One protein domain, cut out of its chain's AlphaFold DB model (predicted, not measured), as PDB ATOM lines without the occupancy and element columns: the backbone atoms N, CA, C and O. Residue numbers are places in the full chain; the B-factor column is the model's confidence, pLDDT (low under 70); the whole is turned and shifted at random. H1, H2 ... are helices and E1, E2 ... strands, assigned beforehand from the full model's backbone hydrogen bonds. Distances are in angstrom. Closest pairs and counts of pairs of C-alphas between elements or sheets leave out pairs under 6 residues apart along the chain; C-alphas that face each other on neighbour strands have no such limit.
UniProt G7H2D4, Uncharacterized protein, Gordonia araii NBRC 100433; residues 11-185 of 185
ATOM      1  N   TYR A  11      73.701 -39.829   0.410       92.25
ATOM      2  CA  TYR A  11      73.998 -39.334   1.756       92.25
ATOM      3  C   TYR A  11      74.447 -40.480   2.669       92.25
ATOM      4  O   TYR A  11      73.909 -41.586   2.604       92.25
ATOM      5  N   ALA A  12      75.385 -40.194   3.566       92.25
ATOM      6  CA  ALA A  12      75.739 -41.074   4.674       92.25
ATOM      7  C   ALA A  12      75.266 -40.461   5.994       92.25
ATOM      8  O   ALA A  12      75.303 -39.247   6.176       92.25
ATOM      9  N   VAL A  13      74.828 -41.305   6.926       94.06
ATOM     10  CA  VAL A  13      74.440 -40.887   8.278       94.06
ATOM     11  C   VAL A  13      75.159 -41.769   9.279       94.06
ATOM     12  O   VAL A  13      75.112 -42.995   9.159       94.06
ATOM     13  N   ARG A  14      75.830 -41.159  10.255       94.19
ATOM     14  CA  ARG A  14      76.602 -41.870  11.278       94.19
ATOM     15  C   ARG A  14      76.268 -41.324  12.664       94.19
ATOM     16  O   ARG A  14      76.280 -40.108  12.826       94.19
ATOM     17  N   PRO A  15      75.992 -42.174  13.665       93.88
ATOM     18  CA  PRO A  15      75.912 -41.711  15.044       93.88
ATOM     19  C   PRO A  15      77.268 -41.167  15.499       93.88
ATOM     20  O   PRO A  15      78.311 -41.727  15.156       93.88
ATOM     21  N   LEU A  16      77.248 -40.080  16.267       90.06
ATOM     22  CA  LEU A  16      78.441 -39.602  16.955       90.06
ATOM     23  C   LEU A  16      78.671 -40.451  18.205       90.06
ATOM     24  O   LEU A  16      77.749 -40.676  18.986       90.06
ATOM     25  N   THR A  17      79.910 -40.904  18.404       90.81
ATOM     26  CA  THR A  17      80.305 -41.643  19.615       90.81
ATOM     27  C   THR A  17      80.238 -40.766  20.863       90.81
ATOM     28  O   THR A  17      79.933 -41.268  21.937       90.81
ATOM     29  N   ILE A  18      80.495 -39.463  20.706       89.69
ATOM     30  CA  ILE A  18      80.390 -38.451  21.760       89.69
ATOM     31  C   ILE A  18      79.354 -37.421  21.289       89.69
ATOM     32  O   ILE A  18      79.698 -36.509  20.533       89.69
ATOM     33  N   PRO A  19      78.070 -37.590  21.651       91.62
ATOM     34  CA  PRO A  19      77.006 -36.674  21.252       91.62
ATOM     35  C   PRO A  19      77.207 -35.223  21.702       91.62
ATOM     36  O   PRO A  19      76.774 -34.311  21.003       91.62
ATOM     37  N   GLN A  20      77.887 -35.029  22.835       90.94
ATOM     38  CA  GLN A  20      78.169 -33.739  23.468       90.94
ATOM     39  C   GLN A  20      79.261 -32.937  22.760       90.94
ATOM     40  O   GLN A  20      79.380 -31.738  22.997       90.94
ATOM     41  N   LEU A  21      80.050 -33.577  21.887       86.50
ATOM     42  CA  LEU A  21      81.255 -32.990  21.301       86.50
ATOM     43  C   LEU A  21      81.039 -31.594  20.680       86.50
ATOM     44  O   LEU A  21      81.908 -30.747  20.884       86.50
ATOM     45  N   PRO A  22      79.928 -31.299  19.967       84.25
ATOM     46  CA  PRO A  22      79.681 -29.947  19.463       84.25
ATOM     47  C   PRO A  22      79.643 -28.893  20.580       84.25
ATOM     48  O   PRO A  22      80.279 -27.848  20.459       84.25
ATOM     49  N   PHE A  23      78.976 -29.190  21.697       88.12
ATOM     50  CA  PHE A  23      78.878 -28.275  22.835       88.12
ATOM     51  C   PHE A  23      80.174 -28.213  23.639       88.12
ATOM     52  O   PHE A  23      80.536 -27.141  24.105       88.12
ATOM     53  N   GLU A  24      80.924 -29.313  23.759       87.19
ATOM     54  CA  GLU A  24      82.255 -29.293  24.382       87.19
ATOM     55  C   GLU A  24      83.235 -28.403  23.603       87.19
ATOM     56  O   GLU A  24      84.032 -27.669  24.192       87.19
ATOM     57  N   GLN A  25      83.180 -28.455  22.267       83.31
ATOM     58  CA  GLN A  25      83.991 -27.605  21.396       83.31
ATOM     59  C   GLN A  25      83.595 -26.135  21.531       83.31
ATOM     60  O   GLN A  25      84.473 -25.285  21.693       83.31
ATOM     61  N   GLU A  26      82.293 -25.850  21.528       82.94
ATOM     62  CA  GLU A  26      81.759 -24.502  21.718       82.94
ATOM     63  C   GLU A  26      82.088 -23.955  23.118       82.94
ATOM     64  O   GLU A  26      82.546 -22.823  23.240       82.94
ATOM     65  N   LEU A  27      81.992 -24.777  24.168       88.31
ATOM     66  CA  LEU A  27      82.371 -24.425  25.542       88.31
ATOM     67  C   LEU A  27      83.862 -24.119  25.658       88.31
ATOM     68  O   LEU A  27      84.261 -23.144  26.296       88.31
ATOM     69  N   LYS A  28      84.708 -24.951  25.045       84.94
ATOM     70  CA  LYS A  28      86.154 -24.720  25.011       84.94
ATOM     71  C   LYS A  28      86.476 -23.405  24.305       84.94
ATOM     72  O   LYS A  28      87.359 -22.682  24.767       84.94
ATOM     73  N   GLN A  29      85.786 -23.107  23.206       78.88
ATOM     74  CA  GLN A  29      85.944 -21.851  22.480       78.88
ATOM     75  C   GLN A  29      85.490 -20.661  23.326       78.88
ATOM     76  O   GLN A  29      86.259 -19.719  23.463       78.88
ATOM     77  N   GLU A  30      84.319 -20.733  23.953       84.19
ATOM     78  CA  GLU A  30      83.778 -19.685  24.824       84.19
ATOM     79  C   GLU A  30      84.696 -19.400  26.030       84.19
ATOM     80  O   GLU A  30      84.939 -18.251  26.382       84.19
ATOM     81  N   LYS A  31      85.288 -20.439  26.639       84.69
ATOM     82  CA  LYS A  31      86.270 -20.290  27.733       84.69
ATOM     83  C   LYS A  31      87.594 -19.681  27.275       84.69
ATOM     84  O   LYS A  31      88.234 -18.957  28.033       84.69
ATOM     85  N   ALA A  32      88.035 -20.005  26.062       80.81
ATOM     86  CA  ALA A  32      89.254 -19.441  25.487       80.81
ATOM     87  C   ALA A  32      89.031 -18.021  24.954       80.81
ATOM     88  O   ALA A  32      89.964 -17.221  24.884       80.81
ATOM     89  N   THR A  33      87.811 -17.715  24.533       74.12
ATOM     90  CA  THR A  33      87.423 -16.412  24.021       74.12
ATOM     91  C   THR A  33      85.996 -16.080  24.444       74.12
ATOM     92  O   THR A  33      85.047 -16.526  23.800       74.12
ATOM     93  N   PRO A  34      85.865 -15.251  25.489       77.19
ATOM     94  CA  PRO A  34      84.579 -14.821  26.007       77.19
ATOM     95  C   PRO A  34      83.715 -14.092  24.976       77.19
ATOM     96  O   PRO A  34      84.184 -13.189  24.276       77.19
ATOM     97  N   SER A  35      82.432 -14.436  24.944       76.50
ATOM     98  CA  SER A  35      81.379 -13.640  24.327       76.50
ATOM     99  C   SER A  35      81.213 -12.305  25.057       76.50
ATOM    100  O   SER A  35      81.356 -12.219  26.280       76.50
ATOM    101  N   VAL A  36      80.865 -11.265  24.304       71.44
ATOM    102  CA  VAL A  36      80.572  -9.915  24.819       71.44
ATOM    103  C   VAL A  36      79.111  -9.569  24.504       71.44
ATOM    104  O   VAL A  36      78.522 -10.160  23.600       71.44
ATOM    105  N   GLU A  37      78.458  -8.616  25.164       73.62
ATOM    106  CA  GLU A  37      78.892  -7.677  26.218       73.62
ATOM    107  C   GLU A  37      78.906  -8.304  27.630       73.62
ATOM    108  O   GLU A  37      78.732  -9.514  27.782       73.62
ATOM    109  N   ASP A  38      79.150  -7.498  28.672       73.75
ATOM    110  CA  ASP A  38      79.195  -7.951  30.070       73.75
ATOM    111  C   ASP A  38      77.985  -8.830  30.432       73.75
ATOM    112  O   ASP A  38      76.832  -8.484  30.184       73.75
ATOM    113  N   GLY A  39      78.257  -9.992  31.031       82.31
ATOM    114  CA  GLY A  39      77.247 -11.003  31.365       82.31
ATOM    115  C   GLY A  39      77.093 -12.112  30.321       82.31
ATOM    116  O   GLY A  39      76.855 -13.255  30.715       82.31
ATOM    117  N   CYS A  40      77.354 -11.837  29.034       84.38
ATOM    118  CA  CYS A  40      77.193 -12.814  27.948       84.38
ATOM    119  C   CYS A  40      78.084 -14.042  28.131       84.38
ATOM    120  O   CYS A  40      77.611 -15.167  27.999       84.38
ATOM    121  N   HIS A  41      79.353 -13.839  28.488       87.00
ATOM    122  CA  HIS A  41      80.282 -14.944  28.714       87.00
ATOM    123  C   HIS A  41      79.769 -15.948  29.750       87.00
ATOM    124  O   HIS A  41      79.756 -17.153  29.507       87.00
ATOM    125  N   ARG A  42      79.306 -15.449  30.902       91.50
ATOM    126  CA  ARG A  42      78.782 -16.300  31.971       91.50
ATOM    127  C   ARG A  42      77.543 -17.056  31.500       91.50
ATOM    128  O   ARG A  42      77.493 -18.267  31.662       91.50
ATOM    129  N   GLU A  43      76.588 -16.363  30.879       91.12
ATOM    130  CA  GLU A  43      75.360 -16.987  30.367       91.12
ATOM    131  C   GLU A  43      75.650 -18.080  29.328       91.12
ATOM    132  O   GLU A  43      75.016 -19.135  29.331       91.12
ATOM    133  N   ARG A  44      76.639 -17.855  28.456       89.50
ATOM    134  CA  ARG A  44      77.083 -18.827  27.452       89.50
ATOM    135  C   ARG A  44      77.761 -20.035  28.080       89.50
ATOM    136  O   ARG A  44      77.408 -21.159  27.732       89.50
ATOM    137  N   VAL A  45      78.698 -19.819  29.005       92.19
ATOM    138  CA  VAL A  45      79.379 -20.906  29.723       92.19
ATOM    139  C   VAL A  45      78.371 -21.753  30.490       92.19
ATOM    140  O   VAL A  45      78.368 -22.964  30.307       92.19
ATOM    141  N   GLU A  46      77.482 -21.137  31.271       94.00
ATOM    142  CA  GLU A  46      76.471 -21.854  32.058       94.00
ATOM    143  C   GLU A  46      75.541 -22.685  31.163       94.00
ATOM    144  O   GLU A  46      75.310 -23.864  31.432       94.00
ATOM    145  N   ALA A  47      75.055 -22.113  30.054       92.44
ATOM    146  CA  ALA A  47      74.187 -22.834  29.124       92.44
ATOM    147  C   ALA A  47      74.898 -24.010  28.427       92.44
ATOM    148  O   ALA A  47      74.285 -25.054  28.192       92.44
ATOM    149  N   LEU A  48      76.180 -23.853  28.081       92.56
ATOM    150  CA  LEU A  48      76.977 -24.894  27.430       92.56
ATOM    151  C   LEU A  48      77.406 -25.997  28.406       92.56
ATOM    152  O   LEU A  48      77.359 -27.167  28.035       92.56
ATOM    153  N   GLU A  49      77.770 -25.648  29.642       94.81
ATOM    154  CA  GLU A  49      78.056 -26.610  30.717       94.81
ATOM    155  C   GLU A  49      76.822 -27.455  31.036       94.81
ATOM    156  O   GLU A  49      76.889 -28.680  31.035       94.81
ATOM    157  N   GLU A  50      75.657 -26.826  31.182       93.88
ATOM    158  CA  GLU A  50      74.414 -27.573  31.373       93.88
ATOM    159  C   GLU A  50      74.093 -28.469  30.168       93.88
ATOM    160  O   GLU A  50      73.638 -29.602  30.326       93.88
ATOM    161  N   SER A  51      74.366 -27.990  28.950       91.75
ATOM    162  CA  SER A  51      74.137 -28.766  27.731       91.75
ATOM    163  C   SER A  51      74.993 -30.026  27.680       91.75
ATOM    164  O   SER A  51      74.470 -31.065  27.293       91.75
ATOM    165  N   VAL A  52      76.267 -29.993  28.078       93.00
ATOM    166  CA  VAL A  52      77.115 -31.202  28.047       93.00
ATOM    167  C   VAL A  52      76.688 -32.257  29.076       93.00
ATOM    168  O   VAL A  52      76.910 -33.446  28.847       93.00
ATOM    169  N   ASP A  53      76.006 -31.856  30.150       91.88
ATOM    170  CA  ASP A  53      75.606 -32.753  31.239       91.88
ATOM    171  C   ASP A  53      74.255 -33.455  31.016       91.88
ATOM    172  O   ASP A  53      73.910 -34.399  31.736       91.88
ATOM    173  N   VAL A  54      73.472 -33.043  30.012       91.62
ATOM    174  CA  VAL A  54      72.153 -33.640  29.756       91.62
ATOM    175  C   VAL A  54      72.190 -34.807  28.764       91.62
ATOM    176  O   VAL A  54      72.985 -34.823  27.818       91.62
ATOM    177  N   PRO A  55      71.276 -35.788  28.906       91.75
ATOM    178  CA  PRO A  55      71.134 -36.852  27.924       91.75
ATOM    179  C   PRO A  55      70.819 -36.296  26.533       91.75
ATOM    180  O   PRO A  55      69.848 -35.560  26.325       91.75
ATOM    181  N   MET A  56      71.621 -36.701  25.554       93.62
ATOM    182  CA  MET A  56      71.438 -36.302  24.167       93.62
ATOM    183  C   MET A  56      71.880 -37.397  23.202       93.62
ATOM    184  O   MET A  56      72.629 -38.311  23.550       93.62
ATOM    185  N   ALA A  57      71.424 -37.280  21.962       94.31
ATOM    186  CA  ALA A  57      71.871 -38.110  20.858       94.31
ATOM    187  C   ALA A  57      72.278 -37.215  19.692       94.31
ATOM    188  O   ALA A  57      71.625 -36.205  19.437       94.31
ATOM    189  N   ALA A  58      73.325 -37.597  18.967       94.38
ATOM    190  CA  ALA A  58      73.770 -36.843  17.810       94.38
ATOM    191  C   ALA A  58      74.175 -37.748  16.650       94.38
ATOM    192  O   ALA A  58      74.634 -38.879  16.833       94.38
ATOM    193  N   ILE A  59      74.011 -37.224  15.442       94.94
ATOM    194  CA  ILE A  59      74.430 -37.853  14.194       94.94
ATOM    195  C   ILE A  59      75.184 -36.837  13.335       94.94
ATOM    196  O   ILE A  59      74.852 -35.653  13.319       94.94
ATOM    197  N   SER A  60      76.156 -37.328  12.576       93.69
ATOM    198  CA  SER A  60      76.725 -36.638  11.424       93.69
ATOM    199  C   SER A  60      76.009 -37.105  10.156       93.69
ATOM    200  O   SER A  60      75.738 -38.297   9.977       93.69
ATOM    201  N   ILE A  61      75.686 -36.158   9.285       93.62
ATOM    202  CA  ILE A  61      75.063 -36.358   7.983       93.62
ATOM    203  C   ILE A  61      76.030 -35.813   6.938       93.62
ATOM    204  O   ILE A  61      76.295 -34.612   6.892       93.62
ATOM    205  N   GLN A  62      76.520 -36.694   6.075       91.62
ATOM    206  CA  GLN A  62      77.517 -36.367   5.063       91.62
ATOM    207  C   GLN A  62      76.851 -36.408   3.683       91.62
ATOM    208  O   GLN A  62      76.289 -37.449   3.314       91.62
ATOM    209  N   PRO A  63      76.850 -35.302   2.918       87.56
ATOM    210  CA  PRO A  63      76.356 -35.310   1.549       87.56
ATOM    211  C   PRO A  63      77.261 -36.162   0.637       87.56
ATOM    212  O   PRO A  63      78.422 -36.413   0.966       87.56
ATOM    213  N   PRO A  64      76.762 -36.608  -0.532       84.56
ATOM    214  CA  PRO A  64      77.586 -37.337  -1.489       84.56
ATOM    215  C   PRO A  64      78.774 -36.490  -1.961       84.56
ATOM    216  O   PRO A  64      78.666 -35.267  -2.108       84.56
ATOM    217  N   ILE A  65      79.890 -37.164  -2.253       77.31
ATOM    218  CA  ILE A  65      81.129 -36.542  -2.737       77.31
ATOM    219  C   ILE A  65      80.814 -35.616  -3.922       77.31
ATOM    220  O   ILE A  65      80.166 -36.019  -4.888       77.31
ATOM    221  N   GLY A  66      81.257 -34.359  -3.834       69.25
ATOM    222  CA  GLY A  66      81.046 -33.340  -4.867       69.25
ATOM    223  C   GLY A  66      79.738 -32.541  -4.762       69.25
ATOM    224  O   GLY A  66      79.534 -31.646  -5.577       69.25
ATOM    225  N   ARG A  67      78.863 -32.803  -3.773       64.25
ATOM    226  CA  ARG A  67      77.625 -32.024  -3.518       64.25
ATOM    227  C   ARG A  67      77.654 -31.144  -2.258       64.25
ATOM    228  O   ARG A  67      76.606 -30.754  -1.749       64.25
ATOM    229  N   GLY A  68      78.843 -30.814  -1.775       62.22
ATOM    230  CA  GLY A  68      79.059 -29.947  -0.619       62.22
ATOM    231  C   GLY A  68      80.428 -30.214  -0.006       62.22
ATOM    232  O   GLY A  68      80.970 -31.305  -0.170       62.22
ATOM    233  N   LEU A  69      80.993 -29.212   0.665       63.41
ATOM    234  CA  LEU A  69      82.230 -29.346   1.449       63.41
ATOM    235  C   LEU A  69      81.941 -29.451   2.950       63.41
ATOM    236  O   LEU A  69      82.845 -29.295   3.766       63.41
ATOM    237  N   HIS A  70      80.677 -29.663   3.312       78.56
ATOM    238  CA  HIS A  70      80.201 -29.511   4.673       78.56
ATOM    239  C   HIS A  70      79.384 -30.713   5.119       78.56
ATOM    240  O   HIS A  70      78.484 -31.181   4.418       78.56
ATOM    241  N   ASP A  71      79.700 -31.171   6.322       87.50
ATOM    242  CA  ASP A  71      78.894 -32.132   7.054       87.50
ATOM    243  C   ASP A  71      77.830 -31.374   7.853       87.50
ATOM    244  O   ASP A  71      78.018 -30.218   8.253       87.50
ATOM    245  N   TYR A  72      76.694 -32.023   8.081       91.25
ATOM    246  CA  TYR A  72      75.681 -31.532   9.003       91.25
ATOM    247  C   TYR A  72      75.728 -32.353  10.285       91.25
ATOM    248  O   TYR A  72      75.838 -33.576  10.239       91.25
ATOM    249  N   THR A  73      75.560 -31.697  11.421       94.25
ATOM    250  CA  THR A  73      75.441 -32.343  12.724       94.25
ATOM    251  C   THR A  73      74.031 -32.121  13.238       94.25
ATOM    252  O   THR A  73      73.627 -30.980  13.456       94.25
ATOM    253  N   GLN A  74      73.267 -33.200  13.411       94.75
ATOM    254  CA  GLN A  74      71.971 -33.142  14.083       94.75
ATOM    255  C   GLN A  74      72.135 -33.622  15.522       94.75
ATOM    256  O   GLN A  74      72.611 -34.735  15.733       94.75
ATOM    257  N   VAL A  75      71.663 -32.835  16.486       94.44
ATOM    258  CA  VAL A  75      71.626 -33.180  17.913       94.44
ATOM    259  C   VAL A  75      70.181 -33.160  18.402       94.44
ATOM    260  O   VAL A  75      69.388 -32.318  17.985       94.44
ATOM    261  N   VAL A  76      69.815 -34.092  19.278       94.25
ATOM    262  CA  VAL A  76      68.549 -34.098  20.021       94.25
ATOM    263  C   VAL A  76      68.867 -34.068  21.507       94.25
ATOM    264  O   VAL A  76      69.546 -34.964  22.004       94.25
ATOM    265  N   ILE A  77      68.351 -33.057  22.199       92.62
ATOM    266  CA  ILE A  77      68.583 -32.795  23.619       92.62
ATOM    267  C   ILE A  77      67.310 -33.152  24.391       92.62
ATOM    268  O   ILE A  77      66.212 -32.696  24.048       92.62
ATOM    269  N   HIS A  78      67.446 -33.973  25.433       88.62
ATOM    270  CA  HIS A  78      66.331 -34.478  26.238       88.62
ATOM    271  C   HIS A  78      66.143 -33.680  27.541       88.62
ATOM    272  O   HIS A  78      65.922 -34.266  28.597       88.62
ATOM    273  N   SER A  79      66.231 -32.351  27.463       87.56
ATOM    274  CA  SER A  79      65.978 -31.440  28.585       87.56
ATOM    275  C   SER A  79      65.380 -30.124  28.066       87.56
ATOM    276  O   SER A  79      66.067 -29.426  27.317       87.56
ATOM    277  N   PRO A  80      64.119 -29.786  28.400       77.75
ATOM    278  CA  PRO A  80      63.479 -28.557  27.924       77.75
ATOM    279  C   PRO A  80      64.193 -27.307  28.432       77.75
ATOM    280  O   PRO A  80      64.528 -26.433  27.639       77.75
ATOM    281  N   ASP A  81      64.499 -27.267  29.728       85.94
ATOM    282  CA  ASP A  81      65.110 -26.104  30.374       85.94
ATOM    283  C   ASP A  81      66.494 -25.808  29.789       85.94
ATOM    284  O   ASP A  81      66.836 -24.657  29.521       85.94
ATOM    285  N   THR A  82      67.269 -26.859  29.522       87.44
ATOM    286  CA  THR A  82      68.605 -26.741  28.931       87.44
ATOM    287  C   THR A  82      68.535 -26.244  27.494       87.44
ATOM    288  O   THR A  82      69.349 -25.424  27.076       87.44
ATOM    289  N   VAL A  83      67.534 -26.690  26.732       83.56
ATOM    290  CA  VAL A  83      67.306 -26.222  25.360       83.56
ATOM    291  C   VAL A  83      66.914 -24.754  25.349       83.56
ATOM    292  O   VAL A  83      67.470 -23.999  24.555       83.56
ATOM    293  N   ASP A  84      66.012 -24.339  26.234       83.38
ATOM    294  CA  ASP A  84      65.577 -22.947  26.320       83.38
ATOM    295  C   ASP A  84      66.737 -22.033  26.737       83.38
ATOM    296  O   ASP A  84      66.933 -20.980  26.133       83.38
ATOM    297  N   ARG A  85      67.576 -22.442  27.699       87.81
ATOM    298  CA  ARG A  85      68.789 -21.689  28.075       87.81
ATOM    299  C   ARG A  85      69.821 -21.638  26.957       87.81
ATOM    300  O   ARG A  85      70.375 -20.572  26.685       87.81
ATOM    301  N   LEU A  86      70.068 -22.754  26.274       86.38
ATOM    302  CA  LEU A  86      70.981 -22.796  25.133       86.38
ATOM    303  C   LEU A  86      70.484 -21.896  23.996       86.38
ATOM    304  O   LEU A  86      71.270 -21.161  23.401       86.38
ATOM    305  N   LEU A  87      69.183 -21.924  23.703       82.56
ATOM    306  CA  LEU A  87      68.566 -21.078  22.689       82.56
ATOM    307  C   LEU A  87      68.654 -19.603  23.084       82.56
ATOM    308  O   LEU A  87      69.113 -18.789  22.290       82.56
ATOM    309  N   ASN A  88      68.264 -19.261  24.312       84.31
ATOM    310  CA  ASN A  88      68.264 -17.887  24.807       84.31
ATOM    311  C   ASN A  88      69.678 -17.304  24.866       84.31
ATOM    312  O   ASN A  88      69.891 -16.203  24.360       84.31
ATOM    313  N   SER A  89      70.656 -18.056  25.376       85.88
ATOM    314  CA  SER A  89      72.059 -17.624  25.372       85.88
ATOM    315  C   SER A  89      72.592 -17.466  23.943       85.88
ATOM    316  O   SER A  89      73.316 -16.519  23.659       85.88
ATOM    317  N   ASN A  90      72.186 -18.313  22.988       79.25
ATOM    318  CA  ASN A  90      72.527 -18.114  21.574       79.25
ATOM    319  C   ASN A  90      71.851 -16.870  20.964       79.25
ATOM    320  O   ASN A  90      72.444 -16.164  20.145       79.25
ATOM    321  N   VAL A  91      70.608 -16.571  21.347       77.00
ATOM    322  CA  VAL A  91      69.857 -15.405  20.854       77.00
ATOM    323  C   VAL A  91      70.447 -14.098  21.370       77.00
ATOM    324  O   VAL A  91      70.592 -13.154  20.588       77.00
ATOM    325  N   GLN A  92      70.745 -14.036  22.663       76.69
ATOM    326  CA  GLN A  92      71.160 -12.811  23.343       76.69
ATOM    327  C   GLN A  92      72.675 -12.614  23.281       76.69
ATOM    328  O   GLN A  92      73.140 -11.500  23.060       76.69
ATOM    329  N   CYS A  93      73.437 -13.702  23.419       76.75
ATOM    330  CA  CYS A  93      74.832 -13.638  23.847       76.75
ATOM    331  C   CYS A  93      75.829 -14.289  22.894       76.75
ATOM    332  O   CYS A  93      77.021 -14.113  23.101       76.75
ATOM    333  N   ALA A  94      75.413 -15.016  21.851       64.44
ATOM    334  CA  ALA A  94      76.367 -15.636  20.920       64.44
ATOM    335  C   ALA A  94      77.018 -14.627  19.949       64.44
ATOM    336  O   ALA A  94      77.277 -14.945  18.795       64.44
ATOM    337  N   PHE A  95      77.291 -13.400  20.387       61.12
ATOM    338  CA  PHE A  95      78.134 -12.459  19.660       61.12
ATOM    339  C   PHE A  95      79.562 -12.548  20.208       61.12
ATOM    340  O   PHE A  95      79.881 -11.999  21.260       61.12
ATOM    341  N   THR A  96      80.451 -13.219  19.482       52.16
ATOM    342  CA  THR A  96      81.875 -13.274  19.829       52.16
ATOM    343  C   THR A  96      82.625 -12.156  19.100       52.16
ATOM    344  O   THR A  96      82.951 -12.242  17.912       52.16
ATOM    345  N   TRP A  97      82.898 -11.067  19.826       47.34
ATOM    346  CA  TRP A  97      83.834 -10.029  19.393       47.34
ATOM    347  C   TRP A  97      85.223 -10.353  19.945       47.34
ATOM    348  O   TRP A  97      85.414 -10.398  21.157       47.34
ATOM    349  N   PHE A  98      86.211 -10.545  19.074       52.47
ATOM    350  CA  PHE A  98      87.601 -10.686  19.499       52.47
ATOM    351  C   PHE A  98      88.292  -9.331  19.337       52.47
ATOM    352  O   PHE A  98      88.472  -8.865  18.212       52.47
ATOM    353  N   PHE A  99      88.748  -8.727  20.435       37.78
ATOM    354  CA  PHE A  99      89.712  -7.630  20.377       37.78
ATOM    355  C   PHE A  99      91.035  -8.094  20.980       37.78
ATOM    356  O   PHE A  99      91.133  -8.356  22.176       37.78
ATOM    357  N   THR A 100      92.069  -8.176  20.147       38.72
ATOM    358  CA  THR A 100      93.459  -8.160  20.611       38.72
ATOM    359  C   THR A 100      94.120  -6.887  20.107       38.72
ATOM    360  O   THR A 100      93.671  -6.274  19.138       38.72
ATOM    361  N   SER A 101      95.215  -6.497  20.751       34.31
ATOM    362  CA  SER A 101      96.010  -5.305  20.437       34.31
ATOM    363  C   SER A 101      96.632  -5.285  19.026       34.31
ATOM    364  O   SER A 101      97.317  -4.321  18.697       34.31
ATOM    365  N   ALA A 102      96.392  -6.309  18.195       39.31
ATOM    366  CA  ALA A 102      96.900  -6.424  16.826       39.31
ATOM    367  C   ALA A 102      95.829  -6.677  15.736       39.31
ATOM    368  O   ALA A 102      96.197  -6.639  14.569       39.31
ATOM    369  N   GLY A 103      94.540  -6.856  16.083       45.66
ATOM    370  CA  GLY A 103      93.395  -6.871  15.145       45.66
ATOM    371  C   GLY A 103      93.327  -8.042  14.136       45.66
ATOM    372  O   GLY A 103      94.299  -8.392  13.490       45.66
ATOM    373  N   GLU A 104      92.225  -8.735  13.855       47.03
ATOM    374  CA  GLU A 104      90.837  -8.768  14.323       47.03
ATOM    375  C   GLU A 104      90.310 -10.194  13.988       47.03
ATOM    376  O   GLU A 104      90.716 -10.813  12.996       47.03
ATOM    377  N   ARG A 105      89.390 -10.755  14.781       50.59
ATOM    378  CA  ARG A 105      88.549 -11.905  14.385       50.59
ATOM    379  C   ARG A 105      87.102 -11.545  14.687       50.59
ATOM    380  O   ARG A 105      86.812 -11.005  15.750       50.59
ATOM    381  N   PHE A 106      86.204 -11.823  13.753       55.72
ATOM    382  CA  PHE A 106      84.801 -11.438  13.861       55.72
ATOM    383  C   PHE A 106      83.915 -12.628  13.537       55.72
ATOM    384  O   PHE A 106      83.924 -13.108  12.405       55.72
ATOM    385  N   GLU A 107      83.130 -13.095  14.503       57.56
ATOM    386  CA  GLU A 107      81.970 -13.928  14.208       57.56
ATOM    387  C   GLU A 107      80.727 -13.079  14.385       57.56
ATOM    388  O   GLU A 107      80.381 -12.650  15.484       57.56
ATOM    389  N   ARG A 108      80.041 -12.813  13.277       57.09
ATOM    390  CA  ARG A 108      78.792 -12.061  13.313       57.09
ATOM    391  C   ARG A 108      77.668 -12.947  12.878       57.09
ATOM    392  O   ARG A 108      77.648 -13.465  11.756       57.09
ATOM    393  N   ARG A 109      76.670 -13.024  13.749       64.44
ATOM    394  CA  ARG A 109      75.329 -13.393  13.330       64.44
ATOM    395  C   ARG A 109      74.890 -12.400  12.263       64.44
ATOM    396  O   ARG A 109      74.803 -11.203  12.530       64.44
ATOM    397  N   ILE A 110      74.650 -12.883  11.052       62.41
ATOM    398  CA  ILE A 110      74.269 -11.996   9.954       62.41
ATOM    399  C   ILE A 110      72.779 -11.721  10.059       62.41
ATOM    400  O   ILE A 110      72.384 -10.584  10.275       62.41
ATOM    401  N   ASN A 111      71.969 -12.775   9.938       63.41
ATOM    402  CA  ASN A 111      70.521 -12.689   9.818       63.41
ATOM    403  C   ASN A 111      69.855 -13.919  10.448       63.41
ATOM    404  O   ASN A 111      70.369 -15.041  10.334       63.41
ATOM    405  N   SER A 112      68.676 -13.718  11.039       73.56
ATOM    406  CA  SER A 112      67.689 -14.789  11.152       73.56
ATOM    407  C   SER A 112      67.183 -15.128   9.751       73.56
ATOM    408  O   SER A 112      66.898 -14.243   8.941       73.56
ATOM    409  N   LEU A 113      67.112 -16.417   9.440       80.00
ATOM    410  CA  LEU A 113      66.423 -16.863   8.237       80.00
ATOM    411  C   LEU A 113      64.925 -16.980   8.546       80.00
ATOM    412  O   LEU A 113      64.571 -17.305   9.684       80.00
ATOM    413  N   PRO A 114      64.042 -16.742   7.559       84.00
ATOM    414  CA  PRO A 114      62.624 -17.022   7.719       84.00
ATOM    415  C   PRO A 114      62.409 -18.462   8.174       84.00
ATOM    416  O   PRO A 114      63.143 -19.370   7.760       84.00
ATOM    417  N   GLU A 115      61.384 -18.659   8.997       85.44
ATOM    418  CA  GLU A 115      60.941 -19.996   9.364       85.44
ATOM    419  C   GLU A 115      60.640 -20.796   8.085       85.44
ATOM    420  O   GLU A 115      59.939 -20.300   7.193       85.44
ATOM    421  N   PRO A 116      61.215 -22.000   7.928       86.88
ATOM    422  CA  PRO A 116      60.999 -22.777   6.724       86.88
ATOM    423  C   PRO A 116      59.551 -23.298   6.674       86.88
ATOM    424  O   PRO A 116      58.971 -23.621   7.708       86.88
ATOM    425  N   PRO A 117      58.950 -23.421   5.481       88.81
ATOM    426  CA  PRO A 117      57.583 -23.912   5.352       88.81
ATOM    427  C   PRO A 117      57.478 -25.412   5.683       88.81
ATOM    428  O   PRO A 117      58.471 -26.141   5.685       88.81
ATOM    429  N   HIS A 118      56.244 -25.896   5.863       91.38
ATOM    430  CA  HIS A 118      55.915 -27.318   6.073       91.38
ATOM    431  C   HIS A 118      56.436 -27.923   7.385       91.38
ATOM    432  O   HIS A 118      56.784 -29.109   7.441       91.38
ATOM    433  N   LEU A 119      56.470 -27.107   8.437       91.69
ATOM    434  CA  LEU A 119      56.729 -27.565   9.793       91.69
ATOM    435  C   LEU A 119      55.442 -28.086  10.457       91.69
ATOM    436  O   LEU A 119      54.343 -27.662  10.089       91.69
ATOM    437  N   PRO A 120      55.544 -29.018  11.419       90.56
ATOM    438  CA  PRO A 120      54.393 -29.502  12.167       90.56
ATOM    439  C   PRO A 120      53.815 -28.397  13.057       90.56
ATOM    440  O   PRO A 120      54.553 -27.589  13.618       90.56
ATOM    441  N   ASN A 121      52.498 -28.424  13.264       88.44
ATOM    442  CA  ASN A 121      51.839 -27.509  14.193       88.44
ATOM    443  C   ASN A 121      52.418 -27.651  15.612       88.44
ATOM    444  O   ASN A 121      52.555 -28.763  16.127       88.44
ATOM    445  N   GLY A 122      52.700 -26.515  16.257       84.75
ATOM    446  CA  GLY A 122      53.177 -26.460  17.642       84.75
ATOM    447  C   GLY A 122      54.681 -26.687  17.826       84.75
ATOM    448  O   GLY A 122      55.126 -26.787  18.967       84.75
ATOM    449  N   VAL A 123      55.465 -26.772  16.747       88.19
ATOM    450  CA  VAL A 123      56.930 -26.701  16.834       88.19
ATOM    451  C   VAL A 123      57.355 -25.237  16.801       88.19
ATOM    452  O   VAL A 123      56.998 -24.521  15.870       88.19
ATOM    453  N   ALA A 124      58.145 -24.805  17.782       86.12
ATOM    454  CA  ALA A 124      58.827 -23.516  17.723       86.12
ATOM    455  C   ALA A 124      60.174 -23.697  17.018       86.12
ATOM    456  O   ALA A 124      60.950 -24.575  17.403       86.12
ATOM    457  N   VAL A 125      60.448 -22.898  15.985       86.31
ATOM    458  CA  VAL A 125      61.664 -23.010  15.174       86.31
ATOM    459  C   VAL A 125      62.394 -21.680  15.097       86.31
ATOM    460  O   VAL A 125      61.793 -20.618  14.969       86.31
ATOM    461  N   THR A 126      63.723 -21.726  15.118       85.25
ATOM    462  CA  THR A 126      64.543 -20.577  14.734       85.25
ATOM    463  C   THR A 126      65.758 -21.025  13.939       85.25
ATOM    464  O   THR A 126      66.357 -22.056  14.233       85.25
ATOM    465  N   VAL A 127      66.114 -20.266  12.901       82.94
ATOM    466  CA  VAL A 127      67.266 -20.556  12.043       82.94
ATOM    467  C   VAL A 127      68.152 -19.323  11.934       82.94
ATOM    468  O   VAL A 127      67.679 -18.227  11.624       82.94
ATOM    469  N   TRP A 128      69.449 -19.513  12.140       81.88
ATOM    470  CA  TRP A 128      70.462 -18.470  12.095       81.88
ATOM    471  C   TRP A 128      71.548 -18.766  11.077       81.88
ATOM    472  O   TRP A 128      71.930 -19.914  10.833       81.88
ATOM    473  N   SER A 129      72.056 -17.678  10.508       78.06
ATOM    474  CA  SER A 129      73.245 -17.673   9.671       78.06
ATOM    475  C   SER A 129      74.363 -16.883  10.335       78.06
ATOM    476  O   SER A 129      74.154 -15.791  10.875       78.06
ATOM    477  N   TRP A 130      75.555 -17.452  10.267       72.31
ATOM    478  CA  TRP A 130      76.771 -16.951  10.879       72.31
ATOM    479  C   TRP A 130      77.853 -16.846   9.811       72.31
ATOM    480  O   TRP A 130      78.053 -17.788   9.039       72.31
ATOM    481  N   ASN A 131      78.568 -15.726   9.812       66.50
ATOM    482  CA  ASN A 131      79.834 -15.600   9.104       66.50
ATOM    483  C   ASN A 131      80.943 -15.356  10.118       66.50
ATOM    484  O   ASN A 131      80.894 -14.388  10.879       66.50
ATOM    485  N   THR A 132      81.956 -16.208  10.060       64.25
ATOM    486  CA  THR A 132      83.217 -16.072  10.781       64.25
ATOM    487  C   THR A 132      84.268 -15.545   9.811       64.25
ATOM    488  O   THR A 132      84.540 -16.166   8.780       64.25
ATOM    489  N   TRP A 133      84.870 -14.402  10.121       53.97
ATOM    490  CA  TRP A 133      85.968 -13.791   9.375       53.97
ATOM    491  C   TRP A 133      87.229 -13.794  10.236       53.97
ATOM    492  O   TRP A 133      87.279 -13.150  11.285       53.97
ATOM    493  N   GLY A 134      88.257 -14.525   9.793       51.59
ATOM    494  CA  GLY A 134      89.584 -14.460  10.396       51.59
ATOM    495  C   GLY A 134      90.524 -13.559   9.604       51.59
ATOM    496  O   GLY A 134      90.887 -13.923   8.488       51.59
ATOM    497  N   VAL A 135      90.953 -12.422  10.169       41.19
ATOM    498  CA  VAL A 135      91.853 -11.483   9.466       41.19
ATOM    499  C   VAL A 135      93.265 -12.065   9.302       41.19
ATOM    500  O   VAL A 135      93.840 -11.954   8.226       41.19
ATOM    501  N   GLU A 136      93.783 -12.811  10.285       42.44
ATOM    502  CA  GLU A 136      95.112 -13.452  10.185       42.44
ATOM    503  C   GLU A 136      95.166 -14.677   9.255       42.44
ATOM    504  O   GLU A 136      96.232 -15.041   8.764       42.44
ATOM    505  N   SER A 137      94.034 -15.343   9.007       48.19
ATOM    506  CA  SER A 137      93.978 -16.528   8.137       48.19
ATOM    507  C   SER A 137      93.419 -16.238   6.744       48.19
ATOM    508  O   SER A 137      93.492 -17.121   5.890       48.19
ATOM    509  N   ALA A 138      92.831 -15.054   6.517       51.97
ATOM    510  CA  ALA A 138      92.017 -14.706   5.344       51.97
ATOM    511  C   ALA A 138      90.927 -15.747   4.999       51.97
ATOM    512  O   ALA A 138      90.416 -15.784   3.880       51.97
ATOM    513  N   ARG A 139      90.572 -16.627   5.945       58.84
ATOM    514  CA  ARG A 139      89.583 -17.688   5.741       58.84
ATOM    515  C   ARG A 139      88.257 -17.239   6.326       58.84
ATOM    516  O   ARG A 139      88.151 -16.968   7.521       58.84
ATOM    517  N   THR A 140      87.249 -17.179   5.466       65.69
ATOM    518  CA  THR A 140      85.854 -17.073   5.875       65.69
ATOM    519  C   THR A 140      85.318 -18.468   6.165       65.69
ATOM    520  O   THR A 140      85.536 -19.391   5.382       65.69
ATOM    521  N   GLN A 141      84.609 -18.622   7.277       75.75
ATOM    522  CA  GLN A 141      83.796 -19.798   7.552       75.75
ATOM    523  C   GLN A 141      82.337 -19.364   7.633       75.75
ATOM    524  O   GLN A 141      81.993 -18.346   8.227       75.75
ATOM    525  N   TYR A 142      81.483 -20.137   6.989       79.44
ATOM    526  CA  TYR A 142      80.046 -19.971   6.985       79.44
ATOM    527  C   TYR A 142      79.467 -21.026   7.908       79.44
ATOM    528  O   TYR A 142      79.879 -22.187   7.850       79.44
ATOM    529  N   ARG A 143      78.501 -20.644   8.737       84.12
ATOM    530  CA  ARG A 143      77.757 -21.572   9.585       84.12
ATOM    531  C   ARG A 143      76.262 -21.308   9.473       84.12
ATOM    532  O   ARG A 143      75.816 -20.163   9.516       84.12
ATOM    533  N   LEU A 144      75.483 -22.375   9.332       87.12
ATOM    534  CA  LEU A 144      74.028 -22.339   9.466       87.12
ATOM    535  C   LEU A 144      73.625 -23.216  10.638       87.12
ATOM    536  O   LEU A 144      74.117 -24.336  10.774       87.12
ATOM    537  N   GLN A 145      72.723 -22.700  11.462       87.44
ATOM    538  CA  GLN A 145      72.278 -23.365  12.673       87.44
ATOM    539  C   GLN A 145      70.763 -23.226  12.795       87.44
ATOM    540  O   GLN A 145      70.219 -22.134  12.648       87.44
ATOM    541  N   GLY A 146      70.072 -24.333  13.020       89.69
ATOM    542  CA  GLY A 146      68.623 -24.391  13.149       89.69
ATOM    543  C   GLY A 146      68.248 -25.091  14.441       89.69
ATOM    544  O   GLY A 146      68.723 -26.193  14.700       89.69
ATOM    545  N   PHE A 147      67.376 -24.467  15.221       90.19
ATOM    546  CA  PHE A 147      66.837 -25.002  16.462       90.19
ATOM    547  C   PHE A 147      65.344 -25.246  16.319       90.19
ATOM    548  O   PHE A 147      64.625 -24.439  15.725       90.19
ATOM    549  N   ALA A 148      64.879 -26.355  16.879       91.56
ATOM    550  CA  ALA A 148      63.467 -26.655  17.017       91.56
ATOM    551  C   ALA A 148      63.165 -27.177  18.417       91.56
ATOM    552  O   ALA A 148      63.878 -28.045  18.922       91.56
ATOM    553  N   VAL A 149      62.073 -26.695  19.003       90.12
ATOM    554  CA  VAL A 149      61.564 -27.149  20.300       90.12
ATOM    555  C   VAL A 149      60.186 -27.761  20.100       90.12
ATOM    556  O   VAL A 149      59.308 -27.161  19.474       90.12
ATOM    557  N   PHE A 150      59.989 -28.976  20.612       90.31
ATOM    558  CA  PHE A 150      58.702 -29.666  20.549       90.31
ATOM    559  C   PHE A 150      58.501 -30.571  21.762       90.31
ATOM    560  O   PHE A 150      59.353 -31.409  22.057       90.31
ATOM    561  N   LYS A 151      57.362 -30.410  22.454       87.25
ATOM    562  CA  LYS A 151      56.964 -31.201  23.638       87.25
ATOM    563  C   LYS A 151      58.102 -31.403  24.654       87.25
ATOM    564  O   LYS A 151      58.348 -32.511  25.125       87.25
ATOM    565  N   GLY A 152      58.818 -30.325  24.953       81.81
ATOM    566  CA  GLY A 152      59.881 -30.320  25.954       81.81
ATOM    567  C   GLY A 152      61.175 -31.038  25.554       81.81
ATOM    568  O   GLY A 152      61.960 -31.413  26.417       81.81
ATOM    569  N   LYS A 153      61.410 -31.249  24.258       88.06
ATOM    570  CA  LYS A 153      62.710 -31.668  23.720       88.06
ATOM    571  C   LYS A 153      63.215 -30.631  22.728       88.06
ATOM    572  O   LYS A 153      62.415 -29.973  22.057       88.06
ATOM    573  N   GLY A 154      64.533 -30.556  22.583       91.19
ATOM    574  CA  GLY A 154      65.191 -29.710  21.594       91.19
ATOM    575  C   GLY A 154      65.863 -30.519  20.503       91.19
ATOM    576  O   GLY A 154      66.335 -31.636  20.726       91.19
ATOM    577  N   MET A 155      65.928 -29.939  19.315       93.25
ATOM    578  CA  MET A 155      66.651 -30.486  18.183       93.25
ATOM    579  C   MET A 155      67.440 -29.373  17.508       93.25
ATOM    580  O   MET A 155      66.889 -28.330  17.165       93.25
ATOM    581  N   LEU A 156      68.730 -29.617  17.338       91.88
ATOM    582  CA  LEU A 156      69.673 -28.735  16.674       91.88
ATOM    583  C   LEU A 156      70.108 -29.386  15.366       91.88
ATOM    584  O   LEU A 156      70.396 -30.581  15.335       91.88
ATOM    585  N   LEU A 157      70.194 -28.601  14.300       93.56
ATOM    586  CA  LEU A 157      70.951 -28.945  13.104       93.56
ATOM    587  C   LEU A 157      71.967 -27.840  12.848       93.56
ATOM    588  O   LEU A 157      71.588 -26.681  12.700       93.56
ATOM    589  N   GLU A 158      73.235 -28.199  12.746       90.62
ATOM    590  CA  GLU A 158      74.306 -27.268  12.418       90.62
ATOM    591  C   GLU A 158      75.084 -27.757  11.202       90.62
ATOM    592  O   GLU A 158      75.207 -28.958  10.962       90.62
ATOM    593  N   THR A 159      75.617 -26.828  10.422       89.06
ATOM    594  CA  THR A 159      76.655 -27.122   9.442       89.06
ATOM    595  C   THR A 159      77.630 -25.960   9.341       89.06
ATOM    596  O   THR A 159      77.233 -24.799   9.480       89.06
ATOM    597  N   THR A 160      78.900 -26.273   9.092       83.25
ATOM    598  CA  THR A 160      79.950 -25.278   8.879       83.25
ATOM    599  C   THR A 160      80.726 -25.579   7.600       83.25
ATOM    600  O   THR A 160      80.898 -26.736   7.222       83.25
ATOM    601  N   SER A 161      81.174 -24.537   6.905       81.00
ATOM    602  CA  SER A 161      81.830 -24.660   5.604       81.00
ATOM    603  C   SER A 161      82.828 -23.524   5.374       81.00
ATOM    604  O   SER A 161      82.538 -22.390   5.751       81.00
ATOM    605  N   PRO A 162      83.970 -23.760   4.704       75.94
ATOM    606  CA  PRO A 162      84.856 -22.683   4.251       75.94
ATOM    607  C   PRO A 162      84.286 -21.891   3.056       75.94
ATOM    608  O   PRO A 162      84.871 -20.899   2.632       75.94
ATOM    609  N   VAL A 163      83.166 -22.335   2.478       81.88
ATOM    610  CA  VAL A 163      82.465 -21.676   1.366       81.88
ATOM    611  C   VAL A 163      81.000 -21.440   1.722       81.88
ATOM    612  O   VAL A 163      80.466 -22.105   2.608       81.88
ATOM    613  N   ALA A 164      80.343 -20.507   1.030       82.81
ATOM    614  CA  ALA A 164      78.944 -20.180   1.290       82.81
ATOM    615  C   ALA A 164      78.060 -21.440   1.280       82.81
ATOM    616  O   ALA A 164      78.124 -22.254   0.357       82.81
ATOM    617  N   ILE A 165      77.236 -21.592   2.316       84.88
ATOM    618  CA  ILE A 165      76.318 -22.724   2.458       84.88
ATOM    619  C   ILE A 165      75.005 -22.382   1.750       84.88
ATOM    620  O   ILE A 165      74.437 -21.311   1.974       84.88
ATOM    621  N   ASP A 166      74.486 -23.304   0.935       87.81
ATOM    622  CA  ASP A 166      73.142 -23.177   0.367       87.81
ATOM    623  C   ASP A 166      72.088 -23.280   1.484       87.81
ATOM    624  O   ASP A 166      71.803 -24.356   2.025       87.81
ATOM    625  N   SER A 167      71.488 -22.137   1.823       87.31
ATOM    626  CA  SER A 167      70.464 -22.041   2.860       87.31
ATOM    627  C   SER A 167      69.193 -22.819   2.523       87.31
ATOM    628  O   SER A 167      68.548 -23.328   3.440       87.31
ATOM    629  N   LYS A 168      68.852 -22.997   1.240       88.94
ATOM    630  CA  LYS A 168      67.691 -23.800   0.824       88.94
ATOM    631  C   LYS A 168      67.956 -25.283   1.038       88.94
ATOM    632  O   LYS A 168      67.080 -25.993   1.531       88.94
ATOM    633  N   GLN A 169      69.163 -25.751   0.713       88.81
ATOM    634  CA  GLN A 169      69.562 -27.134   0.987       88.81
ATOM    635  C   GLN A 169      69.562 -27.413   2.495       88.81
ATOM    636  O   GLN A 169      69.015 -28.428   2.929       88.81
ATOM    637  N   PHE A 170      70.119 -26.496   3.292       90.81
ATOM    638  CA  PHE A 170      70.067 -26.584   4.751       90.81
ATOM    639  C   PHE A 170      68.621 -26.648   5.261       90.81
ATOM    640  O   PHE A 170      68.272 -27.586   5.974       90.81
ATOM    641  N   GLN A 171      67.757 -25.713   4.846       91.88
ATOM    642  CA  GLN A 171      66.349 -25.684   5.257       91.88
ATOM    643  C   GLN A 171      65.598 -26.962   4.859       91.88
ATOM    644  O   GLN A 171      64.806 -27.468   5.649       91.88
ATOM    645  N   ALA A 172      65.872 -27.542   3.688       91.88
ATOM    646  CA  ALA A 172      65.244 -28.793   3.260       91.88
ATOM    647  C   ALA A 172      65.611 -29.984   4.166       91.88
ATOM    648  O   ALA A 172      64.743 -30.791   4.518       91.88
ATOM    649  N   ILE A 173      66.882 -30.100   4.565       93.00
ATOM    650  CA  ILE A 173      67.335 -31.131   5.516       93.00
ATOM    651  C   ILE A 173      66.765 -30.843   6.907       93.00
ATOM    652  O   ILE A 173      66.270 -31.753   7.573       93.00
ATOM    653  N   PHE A 174      66.766 -29.579   7.320       95.12
ATOM    654  CA  PHE A 174      66.252 -29.152   8.612       95.12
ATOM    655  C   PHE A 174      64.756 -29.444   8.774       95.12
ATOM    656  O   PHE A 174      64.369 -30.072   9.755       95.12
ATOM    657  N   VAL A 175      63.916 -29.127   7.785       95.19
ATOM    658  CA  VAL A 175      62.479 -29.466   7.806       95.19
ATOM    659  C   VAL A 175      62.265 -30.975   7.923       95.19
ATOM    660  O   VAL A 175      61.430 -31.425   8.709       95.19
ATOM    661  N   LYS A 176      63.042 -31.794   7.198       95.88
ATOM    662  CA  LYS A 176      62.997 -33.259   7.354       95.88
ATOM    663  C   LYS A 176      63.357 -33.675   8.780       95.88
ATOM    664  O   LYS A 176      62.673 -34.531   9.348       95.88
ATOM    665  N   ALA A 177      64.401 -33.075   9.354       96.00
ATOM    666  CA  ALA A 177      64.858 -33.354  10.710       96.00
ATOM    667  C   ALA A 177      63.783 -33.009  11.748       96.00
ATOM    668  O   ALA A 177      63.460 -33.869  12.569       96.00
ATOM    669  N   VAL A 178      63.168 -31.825  11.650       95.56
ATOM    670  CA  VAL A 178      62.052 -31.390  12.504       95.56
ATOM    671  C   VAL A 178      60.858 -32.332  12.368       95.56
ATOM    672  O   VAL A 178      60.358 -32.849  13.365       95.56
ATOM    673  N   ASN A 179      60.430 -32.633  11.140       95.44
ATOM    674  CA  ASN A 179      59.283 -33.507  10.889       95.44
ATOM    675  C   ASN A 179      59.503 -34.928  11.420       95.44
ATOM    676  O   ASN A 179      58.566 -35.593  11.865       95.44
ATOM    677  N   LYS A 180      60.732 -35.446  11.360       95.25
ATOM    678  CA  LYS A 180      61.074 -36.734  11.975       95.25
ATOM    679  C   LYS A 180      61.074 -36.627  13.498       95.25
ATOM    680  O   LYS A 180      60.459 -37.462  14.149       95.25
ATOM    681  N   PHE A 181      61.723 -35.599  14.038       93.94
ATOM    682  CA  PHE A 181      61.832 -35.329  15.469       93.94
ATOM    683  C   PHE A 181      60.463 -35.220  16.155       93.94
ATOM    684  O   PHE A 181      60.238 -35.895  17.160       93.94
ATOM    685  N   ALA A 182      59.530 -34.471  15.564       92.75
ATOM    686  CA  ALA A 182      58.176 -34.304  16.084       92.75
ATOM    687  C   ALA A 182      57.345 -35.599  16.041       92.75
ATOM    688  O   ALA A 182      56.512 -35.825  16.910       92.75
ATOM    689  N   ARG A 183      57.579 -36.482  15.060       92.00
ATOM    690  CA  ARG A 183      56.899 -37.791  14.976       92.00
ATOM    691  C   ARG A 183      57.421 -38.813  15.982       92.00
ATOM    692  O   ARG A 183      56.708 -39.749  16.318       92.00
ATOM    693  N   THR A 184      58.668 -38.664  16.421       85.88
ATOM    694  CA  THR A 184      59.323 -39.579  17.369       85.88
ATOM    695  C   THR A 184      59.284 -39.076  18.817       85.88
ATOM    696  O   THR A 184      59.994 -39.622  19.661       85.88
ATOM    697  N   THR A 185      58.503 -38.025  19.092       78.94
ATOM    698  CA  THR A 185      58.373 -37.375  20.405       78.94
ATOM    699  C   THR A 185      56.922 -37.342  20.866       78.94
ATOM    700  O   THR A 185      56.691 -37.812  21.994       78.94
TER     701      THR A 185
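Overview. This is residues 11 to 185 of the 185 residues of an uncharacterized protein of Gordonia araii NBRC 100433 (UniProt G7H2D4). One long, twisted sheet of eight antiparallel strands has helices on both faces: H3 packs over one face, H2 lies side by side with H3 and is not on the sheet, H1 lies side by side with H2 and beside the strands, over none of them, and H4 packs along the other face, over E8 and E7. The longest axis runs from the E4 to E5 turn to the end of H4. The printed part has 175 residues, 117 of them in named elements, mixed helices and strands: E1 H1 H2 E2 E3 H3 E4 E5 E6 E7 E8 H4 along the chain. The sheet's order is E1 E2 E3 E8 E7 E6 E5 E4. The whole is compact, with a radius of gyration of the C-alphas of 15.9 A and spans of 51 by 39 by 32 A.

Arrangement. Edge strand E1, residues 12 to 15, is the antiparallel neighbour of E2, residues 56 to 62, with N 12 and O 62 2.9 A apart. H1, residues 21 to 32, is on the sheet and touches H2, residues 40 to 53, at a shallow tilt of 30 degrees, opposite ways, a helical hairpin; the closest C-alphas are those of Leu 27 and Leu 48, 5.7 A. E2 and E3, residues 72 to 77, form a hairpin, with N 59 and O 74 2.9 A apart. H3, residues 80 to 93, touches H2 at a shallow tilt of 28 degrees, opposite ways, closest at C-alphas 40 and 93, 4.8 A. E4, residues 96 to 98, E5, residues 105 to 113, E6, residues 124 to 134, E7, residues 140 to 150, and E8, residues 153 to 161, form a meander, each strand the antiparallel neighbour of the one before. Within hydrogen-bond range, N 98 of E4 and O 105 of E5 are 3.4 A apart, N 108 of E5 and O 131 of E6 are 3.0 A apart, N 128 of E6 and O 145 of E7 are 2.8 A apart, and N 146 of E7 and O 157 of E8 are 2.8 A apart. E8 also neighbours E3, with N 75 and O 156 2.8 A apart. H4, residues 167 to 183, is on the opposite face from H3, at a height over the sheet of 8.7 A against 9.2 A for H3. The closest C-alphas of E8 and H4 are those of Leu 157 and Phe 174, 6.5 A. In H1, H2, H3 and H4 every O i to N i+4 pair is within hydrogen-bond range.

Along the chain. E1 begins at C-alpha 12, (75.739, -41.074, 4.674). H1 is 16.3 A long, H2 20.3 A, H3 19.2 A and H4 24.1 A. E6 measures 32.9 A, E7 33.3 A and E8 27.3 A. H4 ends at C-alpha 183, (56.899, -37.791, 14.976).

Size, cuts and confidence. The C-alphas of Ser 101 and Arg 183 are the farthest apart, 51.1 A. The printed part has no cut and no long link. Mean pLDDT of the printed part is 81.3; residues 66 to 69, 94 to 111 and 131 to 140 are under 70.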